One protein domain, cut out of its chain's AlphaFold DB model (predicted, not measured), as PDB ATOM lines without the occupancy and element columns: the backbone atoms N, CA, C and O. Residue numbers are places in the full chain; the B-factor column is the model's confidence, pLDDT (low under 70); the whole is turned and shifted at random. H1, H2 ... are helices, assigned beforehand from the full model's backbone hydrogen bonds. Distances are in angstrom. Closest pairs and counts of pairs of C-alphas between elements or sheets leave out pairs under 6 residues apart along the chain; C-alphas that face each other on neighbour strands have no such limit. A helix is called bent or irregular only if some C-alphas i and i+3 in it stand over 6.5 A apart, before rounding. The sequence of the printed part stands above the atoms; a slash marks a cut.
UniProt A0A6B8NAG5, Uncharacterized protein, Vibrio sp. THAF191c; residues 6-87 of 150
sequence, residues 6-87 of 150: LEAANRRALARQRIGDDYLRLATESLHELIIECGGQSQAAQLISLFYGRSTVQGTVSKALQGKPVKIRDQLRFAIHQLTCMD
ATOM      1  N   LEU A   6      -2.771 -14.389 -15.847       78.81
ATOM      2  CA  LEU A   6      -3.902 -15.304 -15.751       78.81
ATOM      3  C   LEU A   6      -4.968 -14.751 -14.806       78.81
ATOM      4  O   LEU A   6      -6.153 -14.757 -15.144       78.81
ATOM      5  N   GLU A   7      -4.563 -14.218 -13.654       80.62
ATOM      6  CA  GLU A   7      -5.485 -13.586 -12.709       80.62
ATOM      7  C   GLU A   7      -6.191 -12.378 -13.344       80.62
ATOM      8  O   GLU A   7      -7.417 -12.256 -13.293       80.62
ATOM      9  N   ALA A   8      -5.432 -11.530 -14.039       76.06
ATOM     10  CA  ALA A   8      -5.954 -10.404 -14.807       76.06
ATOM     11  C   ALA A   8      -6.988 -10.825 -15.869       76.06
ATOM     12  O   ALA A   8      -8.068 -10.229 -15.969       76.06
ATOM     13  N   ALA A   9      -6.679 -11.860 -16.653       78.94
ATOM     14  CA  ALA A   9      -7.586 -12.390 -17.666       78.94
ATOM     15  C   ALA A   9      -8.875 -12.950 -17.043       78.94
ATOM     16  O   ALA A   9      -9.969 -12.695 -17.557       78.94
ATOM     17  N   ASN A  10      -8.761 -13.645 -15.908       83.31
ATOM     18  CA  ASN A  10      -9.903 -14.175 -15.168       83.31
ATOM     19  C   ASN A  10     -10.807 -13.058 -14.634       83.31
ATOM     20  O   ASN A  10     -12.027 -13.150 -14.776       83.31
ATOM     21  N   ARG A  11     -10.242 -11.971 -14.093       83.31
ATOM     22  CA  ARG A  11     -11.032 -10.811 -13.634       83.31
ATOM     23  C   ARG A  11     -11.857 -10.194 -14.764       83.31
ATOM     24  O   ARG A  11     -13.050  -9.964 -14.581       83.31
ATOM     25  N   ARG A  12     -11.261 -10.005 -15.947       84.38
ATOM     26  CA  ARG A  12     -11.970  -9.512 -17.144       84.38
ATOM     27  C   ARG A  12     -13.057 -10.483 -17.609       84.38
ATOM     28  O   ARG A  12     -14.176 -10.076 -17.896       84.38
ATOM     29  N   ALA A  13     -12.772 -11.786 -17.633       87.06
ATOM     30  CA  ALA A  13     -13.775 -12.793 -17.986       87.06
ATOM     31  C   ALA A  13     -14.990 -12.757 -17.038       87.06
ATOM     32  O   ALA A  13     -16.131 -12.739 -17.501       87.06
ATOM     33  N   LEU A  14     -14.747 -12.662 -15.727       88.00
ATOM     34  CA  LEU A  14     -15.796 -12.513 -14.717       88.00
ATOM     35  C   LEU A  14     -16.558 -11.189 -14.866       88.00
ATOM     36  O   LEU A  14     -17.775 -11.161 -14.713       88.00
ATOM     37  N   ALA A  15     -15.876 -10.085 -15.181       86.88
ATOM     38  CA  ALA A  15     -16.518  -8.798 -15.443       86.88
ATOM     39  C   ALA A  15     -17.478  -8.881 -16.638       86.88
ATOM     40  O   ALA A  15     -18.646  -8.523 -16.502       86.88
ATOM     41  N   ARG A  16     -17.035  -9.467 -17.756       90.12
ATOM     42  CA  ARG A  16     -17.872  -9.709 -18.946       90.12
ATOM     43  C   ARG A  16     -19.085 -10.575 -18.633       90.12
ATOM     44  O   ARG A  16     -20.176 -10.290 -19.112       90.12
ATOM     45  N   GLN A  17     -18.907 -11.611 -17.816       88.81
ATOM     46  CA  GLN A  17     -20.014 -12.463 -17.388       88.81
ATOM     47  C   GLN A  17     -21.032 -11.691 -16.537       88.81
ATOM     48  O   GLN A  17     -22.231 -11.868 -16.729       88.81
ATOM     49  N   ARG A  18     -20.568 -10.823 -15.628       90.06
ATOM     50  CA  ARG A  18     -21.435 -10.007 -14.761       90.06
ATOM     51  C   ARG A  18     -22.311  -9.028 -15.544       90.06
ATOM     52  O   ARG A  18     -23.460  -8.839 -15.164       90.06
ATOM     53  N   ILE A  19     -21.794  -8.434 -16.620       89.12
ATOM     54  CA  ILE A  19     -22.548  -7.466 -17.438       89.12
ATOM     55  C   ILE A  19     -23.442  -8.122 -18.507       89.12
ATOM     56  O   ILE A  19     -24.299  -7.455 -19.077       89.12
ATOM     57  N   GLY A  20     -23.279  -9.422 -18.781       88.19
ATOM     58  CA  GLY A  20     -24.197 -10.199 -19.620       88.19
ATOM     59  C   GLY A  20     -24.442  -9.598 -21.010       88.19
ATOM     60  O   GLY A  20     -23.500  -9.313 -21.751       88.19
ATOM     61  N   ASP A  21     -25.715  -9.414 -21.368       86.88
ATOM     62  CA  ASP A  21     -26.144  -8.955 -22.700       86.88
ATOM     63  C   ASP A  21     -25.661  -7.538 -23.045       86.88
ATOM     64  O   ASP A  21     -25.416  -7.237 -24.221       86.88
ATOM     65  N   ASP A  22     -25.421  -6.686 -22.042       90.44
ATOM     66  CA  ASP A  22     -24.826  -5.365 -22.263       90.44
ATOM     67  C   ASP A  22     -23.430  -5.474 -22.877       90.44
ATOM     68  O   ASP A  22     -23.061  -4.636 -23.699       90.44
ATOM     69  N   TYR A  23     -22.668  -6.534 -22.577       92.56
ATOM     70  CA  TYR A  23     -21.373  -6.748 -23.225       92.56
ATOM     71  C   TYR A  23     -21.516  -6.886 -24.736       92.56
ATOM     72  O   TYR A  23     -20.707  -6.341 -25.485       92.56
ATOM     73  N   LEU A  24     -22.530  -7.620 -25.201       92.25
ATOM     74  CA  LEU A  24     -22.741  -7.834 -26.628       92.25
ATOM     75  C   LEU A  24     -23.152  -6.532 -27.321       92.25
ATOM     76  O   LEU A  24     -22.639  -6.228 -28.403       92.25
ATOM     77  N   ARG A  25     -24.022  -5.743 -26.680       93.56
ATOM     78  CA  ARG A  25     -24.413  -4.409 -27.156       93.56
ATOM     79  C   ARG A  25     -23.203  -3.479 -27.247       93.56
ATOM     80  O   ARG A  25     -22.907  -2.973 -28.326       93.56
ATOM     81  N   LEU A  26     -22.438  -3.349 -26.164       94.25
ATOM     82  CA  LEU A  26     -21.228  -2.521 -26.105       94.25
ATOM     83  C   LEU A  26     -20.155  -3.003 -27.091       94.25
ATOM     84  O   LEU A  26     -19.475  -2.198 -27.718       94.25
ATOM     85  N   ALA A  27     -20.009  -4.314 -27.288       95.19
ATOM     86  CA  ALA A  27     -19.102  -4.866 -28.290       95.19
ATOM     87  C   ALA A  27     -19.541  -4.527 -29.724       95.19
ATOM     88  O   ALA A  27     -18.687  -4.354 -30.594       95.19
ATOM     89  N   THR A  28     -20.850  -4.437 -29.970       95.38
ATOM     90  CA  THR A  28     -21.414  -4.026 -31.264       95.38
ATOM     91  C   THR A  28     -21.169  -2.542 -31.513       95.38
ATOM     92  O   THR A  28     -20.662  -2.189 -32.574       95.38
ATOM     93  N   GLU A  29     -21.451  -1.691 -30.527       94.62
ATOM     94  CA  GLU A  29     -21.165  -0.250 -30.574       94.62
ATOM     95  C   GLU A  29     -19.668   0.003 -30.790       94.62
ATOM     96  O   GLU A  29     -19.278   0.694 -31.726       94.62
ATOM     97  N   SER A  30     -18.815  -0.664 -30.010       95.25
ATOM     98  CA  SER A  30     -17.359  -0.615 -30.155       95.25
ATOM     99  C   SER A  30     -16.907  -1.007 -31.562       95.25
ATOM    100  O   SER A  30     -16.057  -0.333 -32.139       95.25
ATOM    101  N   LEU A  31     -17.471  -2.076 -32.140       97.00
ATOM    102  CA  LEU A  31     -17.168  -2.486 -33.513       97.00
ATOM    103  C   LEU A  31     -17.612  -1.431 -34.534       97.00
ATOM    104  O   LEU A  31     -16.895  -1.193 -35.503       97.00
ATOM    105  N   HIS A  32     -18.771  -0.810 -34.329       95.88
ATOM    106  CA  HIS A  32     -19.283   0.232 -35.210       95.88
ATOM    107  C   HIS A  32     -18.349   1.448 -35.246       95.88
ATOM    108  O   HIS A  32     -17.970   1.888 -36.330       95.88
ATOM    109  N   GLU A  33     -17.902   1.918 -34.082       94.06
ATOM    110  CA  GLU A  33     -16.940   3.023 -33.973       94.06
ATOM    111  C   GLU A  33     -15.605   2.687 -34.658       94.06
ATOM    112  O   GLU A  33     -15.114   3.465 -35.471       94.06
ATOM    113  N   LEU A  34     -15.056   1.481 -34.440       95.50
ATOM    114  CA  LEU A  34     -13.809   1.050 -35.100       95.50
ATOM    115  C   LEU A  34     -13.945   1.030 -36.627       95.50
ATOM    116  O   LEU A  34     -13.002   1.351 -37.346       95.50
ATOM    117  N   ILE A  35     -15.111   0.629 -37.136       96.38
ATOM    118  CA  ILE A  35     -15.391   0.612 -38.574       96.38
ATOM    119  C   ILE A  35     -15.458   2.033 -39.129       96.38
ATOM    120  O   ILE A  35     -14.916   2.269 -40.209       96.38
ATOM    121  N   ILE A  36     -16.104   2.962 -38.417       94.19
ATOM    122  CA  ILE A  36     -16.145   4.380 -38.799       94.19
ATOM    123  C   ILE A  36     -14.726   4.941 -38.861       94.19
ATOM    124  O   ILE A  36     -14.356   5.545 -39.864       94.19
ATOM    125  N   GLU A  37     -13.917   4.679 -37.836       90.31
ATOM    126  CA  GLU A  37     -12.541   5.169 -37.744       90.31
ATOM    127  C   GLU A  37     -11.637   4.591 -38.843       90.31
ATOM    128  O   GLU A  37     -10.804   5.296 -39.408       90.31
ATOM    129  N   CYS A  38     -11.868   3.338 -39.244       93.62
ATOM    130  CA  CYS A  38     -11.209   2.749 -40.412       93.62
ATOM    131  C   CYS A  38     -11.647   3.379 -41.750       93.62
ATOM    132  O   CYS A  38     -11.036   3.091 -42.776       93.62
ATOM    133  N   GLY A  39     -12.715   4.179 -41.788       95.06
ATOM    134  CA  GLY A  39     -13.303   4.706 -43.023       95.06
ATOM    135  C   GLY A  39     -14.282   3.749 -43.713       95.06
ATOM    136  O   GLY A  39     -14.581   3.921 -44.895       95.06
ATOM    137  N   GLY A  40     -14.788   2.740 -42.998       97.00
ATOM    138  CA  GLY A  40     -15.804   1.806 -43.478       97.00
ATOM    139  C   GLY A  40     -15.420   0.328 -43.367       97.00
ATOM    140  O   GLY A  40     -14.304  -0.057 -43.016       97.00
ATOM    141  N   GLN A  41     -16.389  -0.544 -43.672       97.56
ATOM    142  CA  GLN A  41     -16.251  -1.998 -43.504       97.56
ATOM    143  C   GLN A  41     -15.162  -2.608 -44.401       97.56
ATOM    144  O   GLN A  41     -14.527  -3.592 -44.019       97.56
ATOM    145  N   SER A  42     -14.959  -2.049 -45.597       97.44
ATOM    146  CA  SER A  42     -13.962  -2.535 -46.560       97.44
ATOM    147  C   SER A  42     -12.544  -2.282 -46.059       97.44
ATOM    148  O   SER A  42     -11.720  -3.196 -46.057       97.44
ATOM    149  N   GLN A  43     -12.283  -1.078 -45.558       97.31
ATOM    150  CA  GLN A  43     -11.010  -0.683 -44.967       97.31
ATOM    151  C   GLN A  43     -10.747  -1.447 -43.670       97.31
ATOM    152  O   GLN A  43      -9.644  -1.951 -43.475       97.31
ATOM    153  N   ALA A  44     -11.766  -1.638 -42.829       97.31
ATOM    154  CA  ALA A  44     -11.651  -2.474 -41.637       97.31
ATOM    155  C   ALA A  44     -11.242  -3.920 -41.991       97.31
ATOM    156  O   ALA A  44     -10.332  -4.491 -41.389       97.31
ATOM    157  N   ALA A  45     -11.865  -4.516 -43.013       97.25
ATOM    158  CA  ALA A  45     -11.499  -5.847 -43.495       97.25
ATOM    159  C   ALA A  45     -10.065  -5.899 -44.054       97.25
ATOM    160  O   ALA A  45      -9.334  -6.865 -43.804       97.25
ATOM    161  N   GLN A  46      -9.647  -4.857 -44.775       97.00
ATOM    162  CA  GLN A  46      -8.285  -4.723 -45.284       97.00
ATOM    163  C   GLN A  46      -7.269  -4.622 -44.140       97.00
ATOM    164  O   GLN A  46      -6.274  -5.342 -44.165       97.00
ATOM    165  N   LEU A  47      -7.543  -3.812 -43.114       95.38
ATOM    166  CA  LEU A  47      -6.683  -3.667 -41.940       95.38
ATOM    167  C   LEU A  47      -6.490  -5.005 -41.219       95.38
ATOM    168  O   LEU A  47      -5.356  -5.399 -40.952       95.38
ATOM    169  N   ILE A  48      -7.575  -5.748 -40.972       95.81
ATOM    170  CA  ILE A  48      -7.490  -7.093 -40.380       95.81
ATOM    171  C   ILE A  48      -6.642  -8.010 -41.263       95.81
ATOM    172  O   ILE A  48      -5.828  -8.778 -40.747       95.81
ATOM    173  N   SER A  49      -6.829  -7.945 -42.582       95.31
ATOM    174  CA  SER A  49      -6.106  -8.811 -43.513       95.31
ATOM    175  C   SER A  49      -4.610  -8.540 -43.518       95.31
ATOM    176  O   SER A  49      -3.825  -9.486 -43.459       95.31
ATOM    177  N   LEU A  50      -4.231  -7.263 -43.549       94.19
ATOM    178  CA  LEU A  50      -2.843  -6.815 -43.508       94.19
ATOM    179  C   LEU A  50      -2.189  -7.178 -42.173       94.19
ATOM    180  O   LEU A  50      -1.114  -7.768 -42.163       94.19
ATOM    181  N   PHE A  51      -2.855  -6.880 -41.057       93.88
ATOM    182  CA  PHE A  51      -2.286  -7.068 -39.725       93.88
ATOM    183  C   PHE A  51      -2.150  -8.548 -39.335       93.88
ATOM    184  O   PHE A  51      -1.146  -8.952 -38.757       93.88
ATOM    185  N   TYR A  52      -3.148  -9.379 -39.653       92.88
ATOM    186  CA  TYR A  52      -3.171 -10.799 -39.269       92.88
ATOM    187  C   TYR A  52      -2.732 -11.759 -40.385       92.88
ATOM    188  O   TYR A  52      -2.787 -12.973 -40.185       92.88
ATOM    189  N   GLY A  53      -2.353 -11.253 -41.563       91.38
ATOM    190  CA  GLY A  53      -1.873 -12.066 -42.687       91.38
ATOM    191  C   GLY A  53      -2.902 -13.055 -43.248       91.38
ATOM    192  O   GLY A  53      -2.527 -14.125 -43.725       91.38
ATOM    193  N   ARG A  54      -4.206 -12.751 -43.168       90.44
ATOM    194  CA  ARG A  54      -5.281 -13.666 -43.603       90.44
ATOM    195  C   ARG A  54      -6.377 -12.957 -44.384       90.44
ATOM    196  O   ARG A  54      -6.774 -11.859 -44.020       90.44
ATOM    197  N   SER A  55      -6.942 -13.619 -45.393       89.69
ATOM    198  CA  SER A  55      -8.008 -13.025 -46.208       89.69
ATOM    199  C   SER A  55      -9.253 -12.715 -45.366       89.69
ATOM    200  O   SER A  55      -9.913 -13.618 -44.845       89.69
ATOM    201  N   THR A  56      -9.560 -11.428 -45.218       93.31
ATOM    202  CA  THR A  56     -10.778 -10.908 -44.593       93.31
ATOM    203  C   THR A  56     -11.429  -9.933 -45.567       93.31
ATOM    204  O   THR A  56     -10.787  -9.017 -46.071       93.31
ATOM    205  N   VAL A  57     -12.719 -10.125 -45.838       95.38
ATOM    206  CA  VAL A  57     -13.489  -9.302 -46.782       95.38
ATOM    207  C   VAL A  57     -14.570  -8.507 -46.056       95.38
ATOM    208  O   VAL A  57     -14.976  -8.873 -44.950       95.38
ATOM    209  N   GLN A  58     -15.090  -7.460 -46.700       96.12
ATOM    210  CA  GLN A  58     -16.174  -6.620 -46.171       96.12
ATOM    211  C   GLN A  58     -17.358  -7.449 -45.638       96.12
ATOM    212  O   GLN A  58     -17.879  -7.180 -44.558       96.12
ATOM    213  N   GLY A  59     -17.750  -8.514 -46.351       94.88
ATOM    214  CA  GLY A  59     -18.845  -9.398 -45.940       94.88
ATOM    215  C   GLY A  59     -18.622 -10.088 -44.587       94.88
ATOM    216  O   GLY A  59     -19.588 -10.363 -43.878       94.88
ATOM    217  N   THR A  60     -17.371 -10.332 -44.185       95.19
ATOM    218  CA  THR A  60     -17.036 -10.873 -42.858       95.19
ATOM    219  C   THR A  60     -17.334  -9.854 -41.761       95.19
ATOM    220  O   THR A  60     -17.914 -10.207 -40.736       95.19
ATOM    221  N   VAL A  61     -16.981  -8.588 -41.996       95.94
ATOM    222  CA  VAL A  61     -17.254  -7.476 -41.073       95.94
ATOM    223  C   VAL A  61     -18.762  -7.220 -40.975       95.94
ATOM    224  O   VAL A  61     -19.294  -7.120 -39.872       95.94
ATOM    225  N   SER A  62     -19.471  -7.221 -42.107       96.31
ATOM    226  CA  SER A  62     -20.933  -7.067 -42.154       96.31
ATOM    227  C   SER A  62     -21.662  -8.152 -41.348       96.31
ATOM    228  O   SER A  62     -22.498  -7.848 -40.499       96.31
ATOM    229  N   LYS A  63     -21.275  -9.427 -41.510       96.19
ATOM    230  CA  LYS A  63     -21.831 -10.537 -40.714       96.19
ATOM    231  C   LYS A  63     -21.542 -10.400 -39.218       96.19
ATOM    232  O   LYS A  63     -22.366 -10.798 -38.400       96.19
ATOM    233  N   ALA A  64     -20.377  -9.864 -38.848       95.12
ATOM    234  CA  ALA A  64     -20.029  -9.662 -37.446       95.12
ATOM    235  C   ALA A  64     -20.935  -8.614 -36.783       95.12
ATOM    236  O   ALA A  64     -21.436  -8.878 -35.690       95.12
ATOM    237  N   LEU A  65     -21.219  -7.501 -37.471       93.12
ATOM    238  CA  LEU A  65     -22.169  -6.477 -37.011       93.12
ATOM    239  C   LEU A  65     -23.588  -7.023 -36.802       93.12
ATOM    240  O   LEU A  65     -24.301  -6.549 -35.929       93.12
ATOM    241  N   GLN A  66     -23.992  -8.028 -37.577       91.44
ATOM    242  CA  GLN A  66     -25.341  -8.596 -37.516       91.44
ATOM    243  C   GLN A  66     -25.550  -9.629 -36.401       91.44
ATOM    244  O   GLN A  66     -26.684 -10.052 -36.189       91.44
ATOM    245  N   GLY A  67     -24.506 -10.073 -35.689       82.31
ATOM    246  CA  GLY A  67     -24.750 -11.025 -34.600       82.31
ATOM    247  C   GLY A  67     -23.560 -11.603 -33.845       82.31
ATOM    248  O   GLY A  67     -23.776 -12.257 -32.828       82.31
ATOM    249  N   LYS A  68     -22.311 -11.413 -34.292       91.00
ATOM    250  CA  LYS A  68     -21.119 -11.905 -33.567       91.00
ATOM    251  C   LYS A  68     -19.956 -10.908 -33.677       91.00
ATOM    252  O   LYS A  68     -18.970 -11.200 -34.359       91.00
ATOM    253  N   PRO A  69     -20.040  -9.748 -33.000       93.88
ATOM    254  CA  PRO A  69     -19.075  -8.663 -33.162       93.88
ATOM    255  C   PRO A  69     -17.714  -8.996 -32.540       93.88
ATOM    256  O   PRO A  69     -16.689  -8.594 -33.079       93.88
ATOM    257  N   VAL A  70     -17.694  -9.772 -31.447       93.19
ATOM    258  CA  VAL A  70     -16.543  -9.930 -30.536       93.19
ATOM    259  C   VAL A  70     -15.240 -10.256 -31.263       93.19
ATOM    260  O   VAL A  70     -14.257  -9.551 -31.094       93.19
ATOM    261  N   LYS A  71     -15.229 -11.273 -32.132       94.56
ATOM    262  CA  LYS A  71     -13.992 -11.689 -32.809       94.56
ATOM    263  C   LYS A  71     -13.431 -10.597 -33.721       94.56
ATOM    264  O   LYS A  71     -12.232 -10.357 -33.702       94.56
ATOM    265  N   ILE A  72     -14.273  -9.966 -34.540       96.56
ATOM    266  CA  ILE A  72     -13.828  -8.918 -35.474       96.56
ATOM    267  C   ILE A  72     -13.472  -7.641 -34.715       96.56
ATOM    268  O   ILE A  72     -12.453  -7.022 -35.012       96.56
ATOM    269  N   ARG A  73     -14.256  -7.305 -33.689       96.31
ATOM    270  CA  ARG A  73     -13.984  -6.215 -32.756       96.31
ATOM    271  C   ARG A  73     -12.601  -6.371 -32.134       96.31
ATOM    272  O   ARG A  73     -11.789  -5.472 -32.276       96.31
ATOM    273  N   ASP A  74     -12.300  -7.504 -31.505       94.75
ATOM    274  CA  ASP A  74     -11.023  -7.725 -30.812       94.75
ATOM    275  C   ASP A  74      -9.821  -7.615 -31.753       94.75
ATOM    276  O   ASP A  74      -8.772  -7.095 -31.376       94.75
ATOM    277  N   GLN A  75      -9.989  -8.044 -33.004       95.56
ATOM    278  CA  GLN A  75      -8.952  -7.904 -34.016       95.56
ATOM    279  C   GLN A  75      -8.706  -6.458 -34.427       95.56
ATOM    280  O   GLN A  75      -7.552  -6.044 -34.513       95.56
ATOM    281  N   LEU A  76      -9.768  -5.691 -34.674       96.19
ATOM    282  CA  LEU A  76      -9.637  -4.274 -35.007       96.19
ATOM    283  C   LEU A  76      -9.086  -3.478 -33.829       96.19
ATOM    284  O   LEU A  76      -8.166  -2.695 -34.019       96.19
ATOM    285  N   ARG A  77      -9.581  -3.739 -32.616       95.00
ATOM    286  CA  ARG A  77      -9.088  -3.144 -31.368       95.00
ATOM    287  C   ARG A  77      -7.587  -3.299 -31.235       95.00
ATOM    288  O   ARG A  77      -6.883  -2.324 -31.014       95.00
ATOM    289  N   PHE A  78      -7.097  -4.524 -31.394       93.44
ATOM    290  CA  PHE A  78      -5.676  -4.792 -31.262       93.44
ATOM    291  C   PHE A  78      -4.865  -4.176 -32.406       93.44
ATOM    292  O   PHE A  78      -3.847  -3.546 -32.140       93.44
ATOM    293  N   ALA A  79      -5.322  -4.303 -33.656       93.44
ATOM    294  CA  ALA A  79      -4.631  -3.717 -34.805       93.44
ATOM    295  C   ALA A  79      -4.525  -2.186 -34.690       93.44
ATOM    296  O   ALA A  79      -3.435  -1.641 -34.832       93.44
ATOM    297  N   ILE A  80      -5.628  -1.505 -34.364       92.06
ATOM    298  CA  ILE A  80      -5.659  -0.049 -34.172       92.06
ATOM    299  C   ILE A  80      -4.813   0.347 -32.969       92.06
ATOM    300  O   ILE A  80      -3.995   1.249 -33.091       92.06
ATOM    301  N   HIS A  81      -4.928  -0.360 -31.840       91.12
ATOM    302  CA  HIS A  81      -4.096  -0.079 -30.673       91.12
ATOM    303  C   HIS A  81      -2.607  -0.136 -31.004       91.12
ATOM    304  O   HIS A  81      -1.870   0.742 -30.589       91.12
ATOM    305  N   GLN A  82      -2.144  -1.136 -31.755       88.56
ATOM    306  CA  GLN A  82      -0.729  -1.217 -32.128       88.56
ATOM    307  C   GLN A  82      -0.294  -0.050 -33.024       88.56
ATOM    308  O   GLN A  82       0.835   0.415 -32.901       88.56
ATOM    309  N   LEU A  83      -1.187   0.445 -33.884       85.00
ATOM    310  CA  LEU A  83      -0.917   1.609 -34.727       85.00
ATOM    311  C   LEU A  83      -0.900   2.918 -33.923       85.00
ATOM    312  O   LEU A  83      -0.047   3.761 -34.177       85.00
ATOM    313  N   THR A  84      -1.794   3.085 -32.944       81.62
ATOM    314  CA  THR A  84      -1.921   4.324 -32.150       81.62
ATOM    315  C   THR A  84      -1.034   4.355 -30.905       81.62
ATOM    316  O   THR A  84      -0.701   5.426 -30.406       81.62
ATOM    317  N   CYS A  85      -0.600   3.199 -30.397       74.62
ATOM    318  CA  CYS A  85       0.277   3.093 -29.226       74.62
ATOM    319  C   CYS A  85       1.643   3.759 -29.460       74.62
ATOM    320  O   CYS A  85       2.281   4.183 -28.499       74.62
ATOM    321  N   MET A  86       2.066   3.932 -30.720       64.88
ATOM    322  CA  MET A  86       3.294   4.666 -31.055       64.88
ATOM    323  C   MET A  86       3.268   6.131 -30.585       64.88
ATOM    324  O   MET A  86       4.328   6.678 -30.286       64.88
ATOM    325  N   ASP A  87       2.081   6.730 -30.445       71.75
ATOM    326  CA  ASP A  87       1.910   8.127 -30.028       71.75
ATOM    327  C   ASP A  87       1.663   8.285 -28.514       71.75
ATOM    328  O   ASP A  87       1.595   9.401 -27.998       71.75
TER     329      ASP A  87
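This is residues 6 to 87 of the 150 residues of an uncharacterized protein of Vibrio sp. THAF191c (UniProt A0A6B8NAG5). A compact knot of four crossed helices, H2 to H5, has one more helix, H1, set off from it as an arm that makes an L-shaped corner with the beginning of H2. Within the knot the longest helix, H5, crosses H2, while H3 and the short H4 pack on both H5 and each other; residues 6 to 14 of H1 stick out clear of the rest. The printed part has 82 residues with five named helices, H1, H2, H3, H4 and H5 in that order along the chain, and no named strand, and its class is all helix. The whole is compact, with a radius of gyration of the C-alphas of 13.4 A, and spans 34 by 31 by 22 A along its three main axes.

The longest helix, H5, holds residues 69 to 87 and measures 27.1 A from first to last C-alpha; C-alpha 69 is at (-19.075, -8.663, -33.162) and C-alpha 87 at (1.910, 8.127, -30.028). It has a kink of 26 degrees near residue 81, and it is neither bent nor irregular, but only just: C-alphas 83 and 86 are 6.4 A apart. H2 holds residues 21 to 37 and is 24.7 A long. H3 holds residues 41 to 52, 16.3 A, and H4 holds residues 58 to 65, 10.9 A. H1 holds residues 6 to 19 over 20.3 A, from C-alpha 6 at (-3.902, -15.304, -15.751).

H5 touches H2, H3 and H4, each with a part of its length alone. With residues 69 to 77 it touches H2, at a steep tilt of 50 degrees, the same way; the closest C-alphas are those of Leu 31 and Arg 73, 5.0 A apart. With residues 75 to 79 it touches H3, closest at the C-alphas of Phe 51 and Ala 79, 6.4 A apart, and their lines are only just about perpendicular at 71 degrees. With residues 70 to 72 it touches H4, closest at the C-alphas of Ala 64 and Ile 72, 6.5 A apart, only just about perpendicular at 72 degrees. H3 touches H4 with residues 41 to 45 alone, about perpendicular at 81 degrees, and the closest C-alphas, those of Ser 42 and Gln 58, are 4.7 A apart. H2 and H4 only just touch, with 3 pairs of C-alphas within 8 A, the closest being those of Thr 28 and Leu 65 at 6.3 A; they run opposite ways at a shallow tilt of 32 degrees. H2 and H3 touch only at the corner by their link, closest at the C-alphas of Ile 35 and Gln 41, 5.6 A apart. H1 is close to H2 but not clearly touching, with the C-alphas of Arg 16 and Tyr 23 closest at 6.3 A and the lines about perpendicular at 75 degrees. H1 is apart from H3, H4 and H5. In H1, H2, H3 and H4 every O i to N i+4 pair is within hydrogen-bond range, and in H5 13 of 15 are.

The two C-alphas farthest apart are those of Glu 7 and Ser 42, at 36.6 A. Residues 6 to 14 and 17 to 22 stand free; the body without them has 67 residues, spans 28 by 27 by 19 A and has a radius of gyration of 11.2 A. The four links, H1 to H2, H2 to H3, H3 to H4 and H4 to H5, are tight. The printed part has no cut. The mean pLDDT of the printed part is 91.3, and one residue, Met 86, is under 70.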